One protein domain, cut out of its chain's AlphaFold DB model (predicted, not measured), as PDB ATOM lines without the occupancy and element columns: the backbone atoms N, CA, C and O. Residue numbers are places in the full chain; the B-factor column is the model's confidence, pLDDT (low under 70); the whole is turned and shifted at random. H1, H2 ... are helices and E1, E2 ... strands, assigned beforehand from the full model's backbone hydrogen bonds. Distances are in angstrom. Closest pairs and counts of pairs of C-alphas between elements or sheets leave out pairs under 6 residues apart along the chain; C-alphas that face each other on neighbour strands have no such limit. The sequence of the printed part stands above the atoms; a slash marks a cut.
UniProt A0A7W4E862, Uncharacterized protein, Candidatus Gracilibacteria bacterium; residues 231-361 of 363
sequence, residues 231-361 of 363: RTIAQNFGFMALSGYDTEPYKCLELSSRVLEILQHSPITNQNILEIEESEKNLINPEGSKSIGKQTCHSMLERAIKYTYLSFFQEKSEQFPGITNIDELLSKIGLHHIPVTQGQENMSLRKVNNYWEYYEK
ATOM      1  N   ARG A 231     228.464 269.171 250.498       86.19
ATOM      2  CA  ARG A 231     227.865 270.416 250.000       86.19
ATOM      3  C   ARG A 231     226.347 270.367 250.028       86.19
ATOM      4  O   ARG A 231     225.694 271.291 250.504       86.19
ATOM      5  N   THR A 232     225.792 269.267 249.537       77.50
ATOM      6  CA  THR A 232     224.355 269.011 249.545       77.50
ATOM      7  C   THR A 232     223.834 268.970 250.970       77.50
ATOM      8  O   THR A 232     222.852 269.627 251.292       77.50
ATOM      9  N   ILE A 233     224.508 268.233 251.850       76.62
ATOM     10  CA  ILE A 233     224.091 268.127 253.247       76.62
ATOM     11  C   ILE A 233     224.116 269.511 253.921       76.62
ATOM     12  O   ILE A 233     223.187 269.853 254.655       76.62
ATOM     13  N   ALA A 234     225.127 270.329 253.623       86.44
ATOM     14  CA  ALA A 234     225.230 271.703 254.100       86.44
ATOM     15  C   ALA A 234     224.049 272.562 253.634       86.44
ATOM     16  O   ALA A 234     223.426 273.242 254.449       86.44
ATOM     17  N   GLN A 235     223.695 272.481 252.348       82.88
ATOM     18  CA  GLN A 235     222.545 273.189 251.784       82.88
ATOM     19  C   GLN A 235     221.248 272.760 252.478       82.88
ATOM     20  O   GLN A 235     220.478 273.619 252.904       82.88
ATOM     21  N   ASN A 236     221.037 271.454 252.677       74.31
ATOM     22  CA  ASN A 236     219.843 270.922 253.342       74.31
ATOM     23  C   ASN A 236     219.639 271.556 254.713       74.31
ATOM     24  O   ASN A 236     218.556 272.048 255.031       74.31
ATOM     25  N   PHE A 237     220.697 271.553 255.516       80.38
ATOM     26  CA  PHE A 237     220.663 272.123 256.848       80.38
ATOM     27  C   PHE A 237     220.543 273.650 256.826       80.38
ATOM     28  O   PHE A 237     219.788 274.196 257.626       80.38
ATOM     29  N   GLY A 238     221.190 274.335 255.878       84.50
ATOM     30  CA  GLY A 238     221.078 275.786 255.726       84.50
ATOM     31  C   GLY A 238     219.645 276.222 255.419       84.50
ATOM     32  O   GLY A 238     219.123 277.142 256.041       84.50
ATOM     33  N   PHE A 239     218.956 275.506 254.527       79.06
ATOM     34  CA  PHE A 239     217.559 275.789 254.202       79.06
ATOM     35  C   PHE A 239     216.603 275.469 255.353       79.06
ATOM     36  O   PHE A 239     215.659 276.219 255.593       79.06
ATOM     37  N   MET A 240     216.860 274.401 256.114       74.25
ATOM     38  CA  MET A 240     216.109 274.133 257.345       74.25
ATOM     39  C   MET A 240     216.337 275.224 258.396       74.25
ATOM     40  O   MET A 240     215.401 275.578 259.111       74.25
ATOM     41  N   ALA A 241     217.538 275.795 258.470       78.69
ATOM     42  CA  ALA A 241     217.838 276.893 259.378       78.69
ATOM     43  C   ALA A 241     217.077 278.182 259.015       78.69
ATOM     44  O   ALA A 241     216.587 278.858 259.915       78.69
ATOM     45  N   LEU A 242     216.834 278.468 257.726       76.25
ATOM     46  CA  LEU A 242     215.999 279.611 257.308       76.25
ATOM     47  C   LEU A 242     214.556 279.562 257.845       76.25
ATOM     48  O   LEU A 242     213.903 280.598 257.931       76.25
ATOM     49  N   SER A 243     214.048 278.381 258.213       65.44
ATOM     50  CA  SER A 243     212.704 278.235 258.799       65.44
ATOM     51  C   SER A 243     212.600 278.734 260.249       65.44
ATOM     52  O   SER A 243     211.505 278.788 260.815       65.44
ATOM     53  N   GLY A 244     213.729 279.085 260.869       63.50
ATOM     54  CA  GLY A 244     213.796 279.616 262.223       63.50
ATOM     55  C   GLY A 244     213.487 281.111 262.324       63.50
ATOM     56  O   GLY A 244     213.440 281.842 261.341       63.50
ATOM     57  N   TYR A 245     213.283 281.584 263.554       63.25
ATOM     58  CA  TYR A 245     213.046 283.005 263.821       63.25
ATOM     59  C   TYR A 245     214.357 283.785 263.898       63.25
ATOM     60  O   TYR A 245     215.231 283.435 264.697       63.25
ATOM     61  N   ASP A 246     214.436 284.895 263.161       67.25
ATOM     62  CA  ASP A 246     215.538 285.847 263.265       67.25
ATOM     63  C   ASP A 246     215.209 286.976 264.237       67.25
ATOM     64  O   ASP A 246     214.400 287.862 263.961       67.25
ATOM     65  N   THR A 247     215.808 286.931 265.419       65.56
ATOM     66  CA  THR A 247     215.699 288.015 266.398       65.56
ATOM     67  C   THR A 247     217.063 288.233 267.011       65.56
ATOM     68  O   THR A 247     217.672 287.257 267.455       65.56
ATOM     69  N   GLU A 248     217.498 289.487 267.109       61.25
ATOM     70  CA  GLU A 248     218.632 289.874 267.952       61.25
ATOM     71  C   GLU A 248     218.517 289.200 269.334       61.25
ATOM     72  O   GLU A 248     217.417 289.175 269.909       61.25
ATOM     73  N   PRO A 249     219.596 288.619 269.888       64.38
ATOM     74  CA  PRO A 249     220.981 288.559 269.386       64.38
ATOM     75  C   PRO A 249     221.320 287.303 268.547       64.38
ATOM     76  O   PRO A 249     222.486 287.011 268.323       64.38
ATOM     77  N   TYR A 250     220.332 286.500 268.139       68.00
ATOM     78  CA  TYR A 250     220.566 285.151 267.602       68.00
ATOM     79  C   TYR A 250     220.943 285.106 266.111       68.00
ATOM     80  O   TYR A 250     221.535 284.114 265.696       68.00
ATOM     81  N   LYS A 251     220.583 286.137 265.325       74.38
ATOM     82  CA  LYS A 251     220.982 286.390 263.915       74.38
ATOM     83  C   LYS A 251     221.064 285.161 262.989       74.38
ATOM     84  O   LYS A 251     221.929 285.054 262.119       74.38
ATOM     85  N   CYS A 252     220.179 284.192 263.192       78.19
ATOM     86  CA  CYS A 252     220.299 282.877 262.581       78.19
ATOM     87  C   CYS A 252     219.941 282.915 261.089       78.19
ATOM     88  O   CYS A 252     220.598 282.257 260.287       78.19
ATOM     89  N   LEU A 253     218.945 283.717 260.697       79.06
ATOM     90  CA  LEU A 253     218.547 283.868 259.292       79.06
ATOM     91  C   LEU A 253     219.626 284.594 258.485       79.06
ATOM     92  O   LEU A 253     219.912 284.174 257.365       79.06
ATOM     93  N   GLU A 254     220.239 285.637 259.057       83.50
ATOM     94  CA  GLU A 254     221.342 286.381 258.435       83.50
ATOM     95  C   GLU A 254     222.500 285.434 258.080       83.50
ATOM     96  O   GLU A 254     222.879 285.333 256.909       83.50
ATOM     97  N   LEU A 255     222.997 284.656 259.051       86.94
ATOM     98  CA  LEU A 255     224.102 283.732 258.783       86.94
ATOM     99  C   LEU A 255     223.683 282.555 257.895       86.94
ATOM    100  O   LEU A 255     224.439 282.157 257.014       86.94
ATOM    101  N   SER A 256     222.474 282.017 258.068       86.50
ATOM    102  CA  SER A 256     221.966 280.928 257.222       86.50
ATOM    103  C   SER A 256     221.880 281.352 255.756       86.50
ATOM    104  O   SER A 256     222.303 280.610 254.872       86.50
ATOM    105  N   SER A 257     221.408 282.574 255.498       86.25
ATOM    106  CA  SER A 257     221.360 283.157 254.152       86.25
ATOM    107  C   SER A 257     222.764 283.300 253.570       86.25
ATOM    108  O   SER A 257     222.989 282.933 252.419       86.25
ATOM    109  N   ARG A 258     223.730 283.755 254.377       87.81
ATOM    110  CA  ARG A 258     225.128 283.902 253.955       87.81
ATOM    111  C   ARG A 258     225.802 282.561 253.649       87.81
ATOM    112  O   ARG A 258     226.479 282.435 252.632       87.81
ATOM    113  N   VAL A 259     225.606 281.552 254.497       89.62
ATOM    114  CA  VAL A 259     226.118 280.188 254.279       89.62
ATOM    115  C   VAL A 259     225.531 279.602 252.995       89.62
ATOM    116  O   VAL A 259     226.266 279.055 252.176       89.62
ATOM    117  N   LEU A 260     224.224 279.763 252.774       88.00
ATOM    118  CA  LEU A 260     223.570 279.310 251.548       88.00
ATOM    119  C   LEU A 260     224.074 280.048 250.308       88.00
ATOM    120  O   LEU A 260     224.323 279.400 249.295       88.00
ATOM    121  N   GLU A 261     224.288 281.361 250.391       87.75
ATOM    122  CA  GLU A 261     224.888 282.148 249.312       87.75
ATOM    123  C   GLU A 261     226.261 281.572 248.935       87.75
ATOM    124  O   GLU A 261     226.508 281.275 247.767       87.75
ATOM    125  N   ILE A 262     227.129 281.312 249.916       88.88
ATOM    126  CA  ILE A 262     228.444 280.690 249.692       88.88
ATOM    127  C   ILE A 262     228.299 279.309 249.042       88.88
ATOM    128  O   ILE A 262     228.996 279.002 248.080       88.88
ATOM    129  N   LEU A 263     227.372 278.479 249.527       86.56
ATOM    130  CA  LEU A 263     227.135 277.133 249.002       86.56
ATOM    131  C   LEU A 263     226.495 277.118 247.609       86.56
ATOM    132  O   LEU A 263     226.571 276.096 246.922       86.56
ATOM    133  N   GLN A 264     225.852 278.202 247.180       81.81
ATOM    134  CA  GLN A 264     225.277 278.342 245.840       81.81
ATOM    135  C   GLN A 264     226.304 278.831 244.810       81.81
ATOM    136  O   GLN A 264     226.186 278.503 243.632       81.81
ATOM    137  N   HIS A 265     227.351 279.539 245.240       75.56
ATOM    138  CA  HIS A 265     228.429 279.999 244.365       75.56
ATOM    139  C   HIS A 265     229.590 278.987 244.334       75.56
ATOM    140  O   HIS A 265     229.995 278.444 245.359       75.56
ATOM    141  N   SER A 266     230.154 278.695 243.159       73.56
ATOM    142  CA  SER A 266     231.327 277.809 243.027       73.56
ATOM    143  C   SER A 266     232.551 278.584 242.549       73.56
ATOM    144  O   SER A 266     232.416 279.322 241.566       73.56
ATOM    145  N   PRO A 267     233.752 278.379 243.144       85.81
ATOM    146  CA  PRO A 267     234.123 277.471 244.259       85.81
ATOM    147  C   PRO A 267     234.145 278.123 245.667       85.81
ATOM    148  O   PRO A 267     234.301 279.338 245.774       85.81
ATOM    149  N   ILE A 268     234.089 277.313 246.745       90.38
ATOM    150  CA  ILE A 268     234.218 277.807 248.136       90.38
ATOM    151  C   ILE A 268     235.669 278.253 248.402       90.38
ATOM    152  O   ILE A 268     236.631 277.500 248.205       90.38
ATOM    153  N   THR A 269     235.851 279.494 248.855       91.50
ATOM    154  CA  THR A 269     237.177 280.094 249.093       91.50
ATOM    155  C   THR A 269     237.564 280.106 250.572       91.50
ATOM    156  O   THR A 269     236.706 280.049 251.449       91.50
ATOM    157  N   ASN A 270     238.860 280.254 250.869       91.50
ATOM    158  CA  ASN A 270     239.331 280.416 252.252       91.50
ATOM    159  C   ASN A 270     238.706 281.646 252.921       91.50
ATOM    160  O   ASN A 270     238.385 281.607 254.101       91.50
ATOM    161  N   GLN A 271     238.507 282.723 252.155       91.56
ATOM    162  CA  GLN A 271     237.855 283.933 252.645       91.56
ATOM    163  C   GLN A 271     236.421 283.639 253.098       91.56
ATOM    164  O   GLN A 271     236.012 284.105 254.155       91.56
ATOM    165  N   ASN A 272     235.686 282.809 252.348       92.56
ATOM    166  CA  ASN A 272     234.346 282.384 252.751       92.56
ATOM    167  C   ASN A 272     234.364 281.616 254.078       92.56
ATOM    168  O   ASN A 272     233.503 281.854 254.917       92.56
ATOM    169  N   ILE A 273     235.343 280.728 254.281       93.25
ATOM    170  CA  ILE A 273     235.477 279.969 255.534       93.25
ATOM    171  C   ILE A 273     235.733 280.901 256.720       93.25
ATOM    172  O   ILE A 273     235.009 280.831 257.708       93.25
ATOM    173  N   LEU A 274     236.691 281.822 256.590       91.38
ATOM    174  CA  LEU A 274     237.028 282.773 257.653       91.38
ATOM    175  C   LEU A 274     235.854 283.708 257.996       91.38
ATOM    176  O   LEU A 274     235.644 284.035 259.162       91.38
ATOM    177  N   GLU A 275     235.073 284.126 256.995       90.38
ATOM    178  CA  GLU A 275     233.856 284.924 257.200       90.38
ATOM    179  C   GLU A 275     232.777 284.159 257.975       90.38
ATOM    180  O   GLU A 275     232.132 284.737 258.855       90.38
ATOM    181  N   ILE A 276     232.577 282.871 257.664       91.44
ATOM    182  CA  ILE A 276     231.622 282.023 258.386       91.44
ATOM    183  C   ILE A 276     232.075 281.845 259.837       91.44
ATOM    184  O   ILE A 276     231.271 282.086 260.732       91.44
ATOM    185  N   GLU A 277     233.347 281.506 260.078       90.38
ATOM    186  CA  GLU A 277     233.891 281.321 261.433       90.38
ATOM    187  C   GLU A 277     233.713 282.572 262.305       90.38
ATOM    188  O   GLU A 277     233.308 282.488 263.464       90.38
ATOM    189  N   GLU A 278     233.994 283.756 261.755       89.12
ATOM    190  CA  GLU A 278     233.839 285.007 262.500       89.12
ATOM    191  C   GLU A 278     232.367 285.333 262.782       89.12
ATOM    192  O   GLU A 278     232.021 285.803 263.867       89.12
ATOM    193  N   SER A 279     231.480 285.044 261.831       86.62
ATOM    194  CA  SER A 279     230.039 285.239 262.010       86.62
ATOM    195  C   SER A 279     229.456 284.261 263.033       86.62
ATOM    196  O   SER A 279     228.610 284.644 263.842       86.62
ATOM    197  N   GLU A 280     229.937 283.019 263.046       86.38
ATOM    198  CA  GLU A 280     229.505 281.970 263.968       86.38
ATOM    199  C   GLU A 280     229.842 282.300 265.429       86.38
ATOM    200  O   GLU A 280     229.033 282.038 266.316       86.38
ATOM    201  N   LYS A 281     230.980 282.948 265.717       82.38
ATOM    202  CA  LYS A 281     231.319 283.397 267.087       82.38
ATOM    203  C   LYS A 281     230.266 284.316 267.702       82.38
ATOM    204  O   LYS A 281     230.147 284.387 268.923       82.38
ATOM    205  N   ASN A 282     229.515 285.025 266.864       75.88
ATOM    206  CA  ASN A 282     228.471 285.942 267.299       75.88
ATOM    207  C   ASN A 282     227.106 285.254 267.475       75.88
ATOM    208  O   ASN A 282     226.171 285.890 267.964       75.88
ATOM    209  N   LEU A 283     226.972 283.968 267.124       77.50
ATOM    210  CA  LEU A 283     225.764 283.197 267.403       77.50
ATOM    211  C   LEU A 283     225.721 282.760 268.862       77.50
ATOM    212  O   LEU A 283     226.565 282.010 269.347       77.50
ATOM    213  N   ILE A 284     224.667 283.195 269.545       76.62
ATOM    214  CA  ILE A 284     224.367 282.765 270.907       76.62
ATOM    215  C   ILE A 284     223.584 281.451 270.849       76.62
ATOM    216  O   ILE A 284     222.507 281.398 270.255       76.62
ATOM    217  N   ASN A 285     224.080 280.404 271.508       73.94
ATOM    218  CA  ASN A 285     223.327 279.163 271.685       73.94
ATOM    219  C   ASN A 285     222.027 279.454 272.481       73.94
ATOM    220  O   ASN A 285     222.087 279.991 273.591       73.94
ATOM    221  N   PRO A 286     220.829 279.139 271.947       69.50
ATOM    222  CA  PRO A 286     219.554 279.379 272.617       69.50
ATOM    223  C   PRO A 286     219.223 278.343 273.708       69.50
ATOM    224  O   PRO A 286     218.046 278.177 274.040       69.50
ATOM    225  N   GLU A 287     220.211 277.638 274.264       66.94
ATOM    226  CA  GLU A 287     220.048 276.722 275.395       66.94
ATOM    227  C   GLU A 287     219.219 277.358 276.528       66.94
ATOM    228  O   GLU A 287     219.481 278.463 277.002       66.94
ATOM    229  N   GLY A 288     218.138 276.679 276.923       62.50
ATOM    230  CA  GLY A 288     217.173 277.180 277.915       62.50
ATOM    231  C   GLY A 288     216.052 278.075 277.362       62.50
ATOM    232  O   GLY A 288     215.106 278.395 278.087       62.50
ATOM    233  N   SER A 289     216.079 278.443 276.077       61.84
ATOM    234  CA  SER A 289     214.961 279.131 275.424       61.84
ATOM    235  C   SER A 289     213.745 278.215 275.307       61.84
ATOM    236  O   SER A 289     213.856 277.083 274.851       61.84
ATOM    237  N   LYS A 290     212.547 278.721 275.630       66.75
ATOM    238  CA  LYS A 290     211.279 278.002 275.387       66.75
ATOM    239  C   LYS A 290     210.879 277.963 273.905       66.75
ATOM    240  O   LYS A 290     209.874 277.347 273.559       66.75
ATOM    241  N   SER A 291     211.609 278.661 273.034       65.88
ATOM    242  CA  SER A 291     211.292 278.729 271.610       65.88
ATOM    243  C   SER A 291     211.918 277.556 270.860       65.88
ATOM    244  O   SER A 291     213.119 277.555 270.589       65.88
ATOM    245  N   ILE A 292     211.076 276.595 270.472       63.72
ATOM    246  CA  ILE A 292     211.456 275.461 269.614       63.72
ATOM    247  C   ILE A 292     212.097 275.972 268.317       63.72
ATOM    248  O   ILE A 292     213.157 275.498 267.930       63.72
ATOM    249  N   GLY A 293     211.523 277.014 267.703       63.44
ATOM    250  CA  GLY A 293     212.054 277.593 266.465       63.44
ATOM    251  C   GLY A 293     213.488 278.117 266.591       63.44
ATOM    252  O   GLY A 293     214.269 277.953 265.661       63.44
ATOM    253  N   LYS A 294     213.873 278.689 267.743       69.00
ATOM    254  CA  LYS A 294     215.256 279.148 267.978       69.00
ATOM    255  C   LYS A 294     216.228 277.974 268.097       69.00
ATOM    256  O   LYS A 294     217.286 278.001 267.478       69.00
ATOM    257  N   GLN A 295     215.849 276.941 268.850       70.31
ATOM    258  CA  GLN A 295     216.662 275.731 269.018       70.31
ATOM    259  C   GLN A 295     216.850 274.990 267.689       70.31
ATOM    260  O   GLN A 295     217.966 274.604 267.348       70.31
ATOM    261  N   THR A 296     215.774 274.843 266.910       68.38
ATOM    262  CA  THR A 296     215.830 274.239 265.575       68.38
ATOM    263  C   THR A 296     216.716 275.056 264.642       68.38
ATOM    264  O   THR A 296     217.577 274.471 263.997       68.38
ATOM    265  N   CYS A 297     216.579 276.386 264.616       78.81
ATOM    266  CA  CYS A 297     217.416 277.246 263.780       78.81
ATOM    267  C   CYS A 297     218.904 277.044 264.065       78.81
ATOM    268  O   CYS A 297     219.666 276.711 263.164       78.81
ATOM    269  N   HIS A 298     219.295 277.176 265.336       80.75
ATOM    270  CA  HIS A 298     220.686 277.058 265.754       80.75
ATOM    271  C   HIS A 298     221.261 275.675 265.423       80.75
ATOM    272  O   HIS A 298     222.297 275.584 264.775       80.75
ATOM    273  N   SER A 299     220.544 274.600 265.771       77.62
ATOM    274  CA  SER A 299     221.009 273.234 265.510       77.62
ATOM    275  C   SER A 299     221.142 272.926 264.015       77.62
ATOM    276  O   SER A 299     222.072 272.232 263.607       77.62
ATOM    277  N   MET A 300     220.223 273.428 263.185       82.56
ATOM    278  CA  MET A 300     220.313 273.244 261.738       82.56
ATOM    279  C   MET A 300     221.437 274.099 261.149       82.56
ATOM    280  O   MET A 300     222.219 273.585 260.359       82.56
ATOM    281  N   LEU A 301     221.594 275.352 261.575       87.00
ATOM    282  CA  LEU A 301     222.664 276.223 261.092       87.00
ATOM    283  C   LEU A 301     224.049 275.676 261.444       87.00
ATOM    284  O   LEU A 301     224.920 275.619 260.581       87.00
ATOM    285  N   GLU A 302     224.242 275.198 262.671       86.06
ATOM    286  CA  GLU A 302     225.505 274.588 263.086       86.06
ATOM    287  C   GLU A 302     225.858 273.387 262.193       86.06
ATOM    288  O   GLU A 302     226.976 273.261 261.689       86.06
ATOM    289  N   ARG A 303     224.874 272.529 261.896       82.19
ATOM    290  CA  ARG A 303     225.069 271.418 260.956       82.19
ATOM    291  C   ARG A 303     225.390 271.923 259.548       82.19
ATOM    292  O   ARG A 303     226.264 271.355 258.899       82.19
ATOM    293  N   ALA A 304     224.730 272.981 259.083       88.44
ATOM    294  CA  ALA A 304     225.000 273.580 257.778       88.44
ATOM    295  C   ALA A 304     226.455 274.059 257.667       88.44
ATOM    296  O   ALA A 304     227.142 273.739 256.697       88.44
ATOM    297  N   ILE A 305     226.947 274.760 258.690       91.94
ATOM    298  CA  ILE A 305     228.318 275.269 258.761       91.94
ATOM    299  C   ILE A 305     229.323 274.115 258.773       91.94
ATOM    300  O   ILE A 305     230.210 274.067 257.919       91.94
ATOM    301  N   LYS A 306     229.128 273.120 259.646       89.19
ATOM    302  CA  LYS A 306     229.972 271.915 259.704       89.19
ATOM    303  C   LYS A 306     230.132 271.259 258.332       89.19
ATOM    304  O   LYS A 306     231.241 270.931 257.911       89.19
ATOM    305  N   TYR A 307     229.026 271.035 257.627       89.31
ATOM    306  CA  TYR A 307     229.067 270.390 256.316       89.31
ATOM    307  C   TYR A 307     229.604 271.316 255.214       89.31
ATOM    308  O   TYR A 307     230.180 270.826 254.243       89.31
ATOM    309  N   THR A 308     229.511 272.639 255.386       93.06
ATOM    310  CA  THR A 308     230.183 273.621 254.519       93.06
ATOM    311  C   THR A 308     231.701 273.489 254.631       93.06
ATOM    312  O   THR A 308     232.386 273.428 253.609       93.06
ATOM    313  N   TYR A 309     232.233 273.352 255.850       93.31
ATOM    314  CA  TYR A 309     233.657 273.091 256.072       93.31
ATOM    315  C   TYR A 309     234.098 271.766 255.436       93.31
ATOM    316  O   TYR A 309     235.097 271.729 254.717       93.31
ATOM    317  N   LEU A 310     233.323 270.690 255.613       90.56
ATOM    318  CA  LEU A 310     233.607 269.404 254.963       90.56
ATOM    319  C   LEU A 310     233.591 269.507 253.432       90.56
ATOM    320  O   LEU A 310     234.480 268.963 252.781       90.56
ATOM    321  N   SER A 311     232.629 270.236 252.857       91.19
ATOM    322  CA  SER A 311     232.562 270.489 251.413       91.19
ATOM    323  C   SER A 311     233.807 271.211 250.919       91.19
ATOM    324  O   SER A 311     234.392 270.820 249.912       91.19
ATOM    325  N   PHE A 312     234.249 272.235 251.649       93.81
ATOM    326  CA  PHE A 312     235.467 272.964 251.333       93.81
ATOM    327  C   PHE A 312     236.693 272.042 251.318       93.81
ATOM    328  O   PHE A 312     237.448 272.042 250.344       93.81
ATOM    329  N   PHE A 313     236.881 271.204 252.342       92.56
ATOM    330  CA  PHE A 313     238.008 270.264 252.367       92.56
ATOM    331  C   PHE A 313     237.915 269.197 251.278       92.56
ATOM    332  O   PHE A 313     238.940 268.848 250.688       92.56
ATOM    333  N   GLN A 314     236.709 268.719 250.965       89.88
ATOM    334  CA  GLN A 314     236.486 267.798 249.858       89.88
ATOM    335  C   GLN A 314     236.934 268.431 248.531       89.88
ATOM    336  O   GLN A 314     237.852 267.902 247.899       89.88
ATOM    337  N   GLU A 315     236.406 269.612 248.187       89.94
ATOM    338  CA  GLU A 315     236.731 270.367 246.962       89.94
ATOM    339  C   GLU A 315     238.227 270.695 246.848       89.94
ATOM    340  O   GLU A 315     238.824 270.595 245.774       89.94
ATOM    341  N   LYS A 316     238.872 271.085 247.954       91.06
ATOM    342  CA  LYS A 316     240.316 271.345 247.957       91.06
ATOM    343  C   LYS A 316     241.130 270.072 247.792       91.06
ATOM    344  O   LYS A 316     242.129 270.081 247.079       91.06
ATOM    345  N   SER A 317     240.728 268.975 248.426       89.75
ATOM    346  CA  SER A 317     241.469 267.718 248.333       89.75
ATOM    347  C   SER A 317     241.401 267.079 246.947       89.75
ATOM    348  O   SER A 317     242.346 266.403 246.550       89.75
ATOM    349  N   GLU A 318     240.351 267.352 246.170       88.75
ATOM    350  CA  GLU A 318     240.256 266.948 244.761       88.75
ATOM    351  C   GLU A 318     241.324 267.624 243.882       88.75
ATOM    352  O   GLU A 318     241.783 267.035 242.905       88.75
ATOM    353  N   GLN A 319     241.797 268.815 244.266       89.56
ATOM    354  CA  GLN A 319     242.923 269.502 243.612       89.56
ATOM    355  C   GLN A 319     244.277 268.862 243.968       89.56
ATOM    356  O   GLN A 319     245.267 269.063 243.262       89.56
ATOM    357  N   PHE A 320     244.322 268.070 245.045       89.06
ATOM    358  CA  PHE A 320     245.520 267.418 245.574       89.06
ATOM    359  C   PHE A 320     245.251 265.937 245.923       89.06
ATOM    360  O   PHE A 320     245.347 265.546 247.089       89.06
ATOM    361  N   PRO A 321     244.946 265.074 244.935       80.75
ATOM    362  CA  PRO A 321     244.418 263.725 245.169       80.75
ATOM    363  C   PRO A 321     245.347 262.794 245.971       80.75
ATOM    364  O   PRO A 321     244.873 261.832 246.573       80.75
ATOM    365  N   GLY A 322     246.653 263.083 246.013       82.75
ATOM    366  CA  GLY A 322     247.641 262.330 246.795       82.75
ATOM    367  C   GLY A 322     247.686 262.671 248.289       82.75
ATOM    368  O   GLY A 322     248.348 261.961 249.040       82.75
ATOM    369  N   ILE A 323     246.997 263.728 248.732       85.50
ATOM    370  CA  ILE A 323     247.018 264.152 250.132       85.50
ATOM    371  C   ILE A 323     245.955 263.388 250.929       85.50
ATOM    372  O   ILE A 323     244.752 263.428 250.635       85.50
ATOM    373  N   THR A 324     246.419 262.698 251.969       84.19
ATOM    374  CA  THR A 324     245.586 261.986 252.953       84.19
ATOM    375  C   THR A 324     245.724 262.555 254.365       84.19
ATOM    376  O   THR A 324     244.930 262.207 255.234       84.19
ATOM    377  N   ASN A 325     246.720 263.417 254.596       89.56
ATOM    378  CA  ASN A 325     246.975 264.087 255.868       89.56
ATOM    379  C   ASN A 325     246.401 265.514 255.837       89.56
ATOM    380  O   ASN A 325     246.647 266.265 254.892       89.56
ATOM    381  N   ILE A 326     245.648 265.888 256.874       90.75
ATOM    382  CA  ILE A 326     245.044 267.215 256.984       90.75
ATOM    383  C   ILE A 326     246.083 268.338 257.116       90.75
ATOM    384  O   ILE A 326     245.916 269.370 256.475       90.75
ATOM    385  N   ASP A 327     247.185 268.139 257.843       91.56
ATOM    386  CA  ASP A 327     248.212 269.174 258.047       91.56
ATOM    387  C   ASP A 327     248.907 269.547 256.732       91.56
ATOM    388  O   ASP A 327     249.198 270.713 256.451       91.56
ATOM    389  N   GLU A 328     249.134 268.545 255.880       92.12
ATOM    390  CA  GLU A 328     249.682 268.754 254.543       92.12
ATOM    391  C   GLU A 328     248.688 269.519 253.659       92.12
ATOM    392  O   GLU A 328     249.082 270.450 252.951       92.12
ATOM    393  N   LEU A 329     247.396 269.175 253.734       92.50
ATOM    394  CA  LEU A 329     246.350 269.873 252.991       92.50
ATOM    395  C   LEU A 329     246.240 271.339 253.430       92.50
ATOM    396  O   LEU A 329     246.231 272.217 252.572       92.50
ATOM    397  N   LEU A 330     246.225 271.606 254.741       93.62
ATOM    398  CA  LEU A 330     246.188 272.950 255.328       93.62
ATOM    399  C   LEU A 330     247.343 273.825 254.825       93.62
ATOM    400  O   LEU A 330     247.123 274.938 254.342       93.62
ATOM    401  N   SER A 331     248.562 273.280 254.840       92.44
ATOM    402  CA  SER A 331     249.757 273.952 254.317       92.44
ATOM    403  C   SER A 331     249.628 274.296 252.827       92.44
ATOM    404  O   SER A 331     249.976 275.400 252.407       92.44
ATOM    405  N   LYS A 332     249.069 273.387 252.015       92.25
ATOM    406  CA  LYS A 332     248.870 273.600 250.571       92.25
ATOM    407  C   LYS A 332     247.804 274.636 250.252       92.25
ATOM    408  O   LYS A 332     247.978 275.404 249.308       92.25
ATOM    409  N   ILE A 333     246.708 274.646 251.006       92.38
ATOM    410  CA  ILE A 333     245.595 275.571 250.774       92.38
ATOM    411  C   ILE A 333     245.803 276.920 251.463       92.38
ATOM    412  O   ILE A 333     245.026 277.834 251.207       92.38
ATOM    413  N   GLY A 334     246.832 277.067 252.305       90.56
ATOM    414  CA  GLY A 334     247.133 278.310 253.015       90.56
ATOM    415  C   GLY A 334     246.142 278.616 254.138       90.56
ATOM    416  O   GLY A 334     245.786 279.777 254.333       90.56
ATOM    417  N   LEU A 335     245.664 277.584 254.839       91.62
ATOM    418  CA  LEU A 335     244.806 277.714 256.017       91.62
ATOM    419  C   LEU A 335     245.586 277.253 257.255       91.62
ATOM    420  O   LEU A 335     246.289 276.248 257.202       91.62
ATOM    421  N   HIS A 336     245.509 278.005 258.354       90.00
ATOM    422  CA  HIS A 336     246.367 277.779 259.526       90.00
ATOM    423  C   HIS A 336     245.785 276.801 260.553       90.00
ATOM    424  O   HIS A 336     246.524 276.304 261.401       90.00
ATOM    425  N   HIS A 337     244.485 276.520 260.482       90.88
ATOM    426  CA  HIS A 337     243.781 275.632 261.402       90.88
ATOM    427  C   HIS A 337     242.601 274.946 260.706       90.88
ATOM    428  O   HIS A 337     242.197 275.328 259.609       90.88
ATOM    429  N   ILE A 338     242.062 273.912 261.351       90.31
ATOM    430  CA  ILE A 338     240.824 273.260 260.921       90.31
ATOM    431  C   ILE A 338     239.653 274.090 261.469       90.31
ATOM    432  O   ILE A 338     239.539 274.179 262.692       90.31
ATOM    433  N   PRO A 339     238.787 274.674 260.620       91.00
ATOM    434  CA  PRO A 339     237.576 275.333 261.081       91.00
ATOM    435  C   PRO A 339     236.658 274.294 261.732       91.00
ATOM    436  O   PRO A 339     236.472 273.187 261.209       91.00
ATOM    437  N   VAL A 340     236.107 274.636 262.889       87.56
ATOM    438  CA  VAL A 340     235.188 273.805 263.676       87.56
ATOM    439  C   VAL A 340     234.066 274.687 264.203       87.56
ATOM    440  O   VAL A 340     234.292 275.864 264.473       87.56
ATOM    441  N   THR A 341     232.865 274.128 264.339       85.00
ATOM    442  CA  THR A 341     231.761 274.845 264.988       85.00
ATOM    443  C   THR A 341     231.982 274.952 266.496       85.00
ATOM    444  O   THR A 341     232.809 274.226 267.059       85.00
ATOM    445  N   GLN A 342     231.213 275.807 267.179       76.88
ATOM    446  CA  GLN A 342     231.277 275.931 268.649       76.88
ATOM    447  C   GLN A 342     231.056 274.582 269.369       76.88
ATOM    448  O   GLN A 342     231.703 274.302 270.373       76.88
ATOM    449  N   GLY A 343     230.198 273.698 268.846       73.56
ATOM    450  CA  GLY A 343     229.999 272.346 269.383       73.56
ATOM    451  C   GLY A 343     231.091 271.330 269.015       73.56
ATOM    452  O   GLY A 343     230.949 270.145 269.319       73.56
ATOM    453  N   GLN A 344     232.162 271.749 268.332       78.38
ATOM    454  CA  GLN A 344     233.201 270.881 267.766       78.38
ATOM    455  C   GLN A 344     234.636 271.281 268.160       78.38
ATOM    456  O   GLN A 344     235.576 270.831 267.506       78.38
ATOM    457  N   GLU A 345     234.843 272.067 269.222       75.62
ATOM    458  CA  GLU A 345     236.170 272.594 269.609       75.62
ATOM    459  C   GLU A 345     237.281 271.522 269.729       75.62
ATOM    460  O   GLU A 345     238.443 271.800 269.427       75.62
ATOM    461  N   ASN A 346     236.934 270.274 270.074       82.75
ATOM    462  CA  ASN A 346     237.880 269.153 270.219       82.75
ATOM    463  C   ASN A 346     237.982 268.227 268.990       82.75
ATOM    464  O   ASN A 346     238.599 267.161 269.053       82.75
ATOM    465  N   MET A 347     237.387 268.606 267.859       85.00
ATOM    466  CA  MET A 347     237.383 267.786 266.650       85.00
ATOM    467  C   MET A 347     238.638 268.001 265.789       85.00
ATOM    468  O   MET A 347     239.279 269.051 265.786       85.00
ATOM    469  N   SER A 348     238.978 266.980 265.012       89.62
ATOM    470  CA  SER A 348     239.974 267.003 263.938       89.62
ATOM    471  C   SER A 348     239.376 266.394 262.666       89.62
ATOM    472  O   SER A 348     238.262 265.872 262.698       89.62
ATOM    473  N   LEU A 349     240.087 266.455 261.538       90.00
ATOM    474  CA  LEU A 349     239.656 265.885 260.258       90.00
ATOM    475  C   LEU A 349     240.552 264.735 259.819       90.00
ATOM    476  O   LEU A 349     241.778 264.836 259.845       90.00
ATOM    477  N   ARG A 350     239.931 263.648 259.365       87.00
ATOM    478  CA  ARG A 350     240.624 262.509 258.756       87.00
ATOM    479  C   ARG A 350     239.947 262.106 257.459       87.00
ATOM    480  O   ARG A 350     238.755 262.340 257.280       87.00
ATOM    481  N   LYS A 351     240.704 261.457 256.578       84.50
ATOM    482  CA  LYS A 351     240.181 260.915 255.324       84.50
ATOM    483  C   LYS A 351     239.775 259.451 255.515       84.50
ATOM    484  O   LYS A 351     240.623 258.617 255.825       84.50
ATOM    485  N   VAL A 352     238.499 259.130 255.312       78.75
ATOM    486  CA  VAL A 352     237.930 257.774 255.371       78.75
ATOM    487  C   VAL A 352     237.274 257.480 254.028       78.75
ATOM    488  O   VAL A 352     236.444 258.251 253.564       78.75
ATOM    489  N   ASN A 353     237.656 256.386 253.360       77.19
ATOM    490  CA  ASN A 353     237.074 255.984 252.067       77.19
ATOM    491  C   ASN A 353     237.015 257.116 251.012       77.19
ATOM    492  O   ASN A 353     236.066 257.189 250.239       77.19
ATOM    493  N   ASN A 354     238.046 257.970 250.968       76.75
ATOM    494  CA  ASN A 354     238.171 259.168 250.118       76.75
ATOM    495  C   ASN A 354     237.327 260.396 250.502       76.75
ATOM    496  O   ASN A 354     237.395 261.398 249.788       76.75
ATOM    497  N   TYR A 355     236.634 260.367 251.637       81.00
ATOM    498  CA  TYR A 355     235.882 261.499 252.176       81.00
ATOM    499  C   TYR A 355     236.540 262.051 253.433       81.00
ATOM    500  O   TYR A 355     237.129 261.303 254.212       81.00
ATOM    501  N   TRP A 356     236.454 263.364 253.633       85.56
ATOM    502  CA  TRP A 356     236.850 263.977 254.899       85.56
ATOM    503  C   TRP A 356     235.731 263.855 255.927       85.56
ATOM    504  O   TRP A 356     234.575 264.158 255.642       85.56
ATOM    505  N   GLU A 357     236.092 263.446 257.138       84.69
ATOM    506  CA  GLU A 357     235.172 263.295 258.259       84.69
ATOM    507  C   GLU A 357     235.778 263.900 259.524       84.69
ATOM    508  O   GLU A 357     236.979 263.753 259.787       84.69
ATOM    509  N   TYR A 358     234.934 264.554 260.326       85.00
ATOM    510  CA  TYR A 358     235.322 264.984 261.666       85.00
ATOM    511  C   TYR A 358     235.401 263.787 262.613       85.00
ATOM    512  O   TYR A 358     234.521 262.926 262.607       85.00
ATOM    513  N   TYR A 359     236.423 263.772 263.458       83.94
ATOM    514  CA  TYR A 359     236.595 262.804 264.533       83.94
ATOM    515  C   TYR A 359     237.088 263.508 265.798       83.94
ATOM    516  O   TYR A 359     237.749 264.544 265.721       83.94
ATOM    517  N   GLU A 360     236.749 262.950 266.953       84.12
ATOM    518  CA  GLU A 360     237.194 263.457 268.248       84.12
ATOM    519  C   GLU A 360     238.685 263.144 268.419       84.12
ATOM    520  O   GLU A 360     239.127 262.044 268.080       84.12
ATOM    521  N   LYS A 361     239.485 264.115 268.870       78.94
ATOM    522  CA  LYS A 361     240.893 263.843 269.177       78.94
ATOM    523  C   LYS A 361     240.943 262.934 270.403       78.94
ATOM    524  O   LYS A 361     240.477 263.334 271.465       78.94
TER     525      LYS A 361
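This is residues 231 to 361 of the 363 residues of an uncharacterized protein of Candidatus Gracilibacteria bacterium (UniProt A0A7W4E862). Look first for one long helix, H4, the spine of an up-and-down bundle of four: H1 and H2 lie side by side with it, H3 packs on H2, and each helix runs against the one before it in the chain. Residues 306 to 317 of H4 are covered by a small antiparallel hairpin, E1 and E2, chiefly by E2, and the short H5 sits near the last residues of H4. You will find 131 printed residues, with five named helices followed by two named strands; the class is mostly helix. The whole is compact, with a radius of gyration of the C-alphas of 14.9 A, and spans 48 by 32 by 24 A.

Begin at the hairpin of E1, residues 347 to 352, and E2, residues 355 to 360, where N 348 and O 359 are within hydrogen-bond range at 2.8 A. From E2 go to H4, residues 292 to 318; their closest C-alphas are Trp 356 and Leu 310, 6.3 A apart. H1, residues 231 to 242, touches H4 at a shallow tilt of 21 degrees, opposite ways, closest at the C-alphas of Ala 234 and Ala 304, 4.1 A. H2, residues 252 to 264, touches residues 297 to 308 of H4, closest at the C-alphas of Ser 256 and Leu 301, 6.1 A. H3, residues 270 to 280, forms a helical hairpin with H2; their closest C-alphas, Asn 272 and Ile 262, are 6.9 A apart. H5, residues 326 to 333, only just touches H4, about perpendicular at 75 degrees, with 3 pairs of C-alphas within 8 A, the closest Leu 329 and Ser 317, 7.1 A. In H1 to H5 every O i to N i+4 pair is within hydrogen-bond range.

Find C-alpha 231 at (227.865, 270.416, 250.000), where H1 begins. H4 runs 39.0 A from C-alpha 292 at (211.456, 275.461, 269.614); H2 measures 18.0 A. E2 ends at C-alpha 360, (237.194, 263.457, 268.248).

The C-alphas farthest apart, Lys 290 and Gly 322, are 48.8 A apart. The printed part has no cut; the links H3 to H4 and H5 to E1 are long. Look for pLDDT under 70 at residues 243 to 250, 286 to 294 and 296.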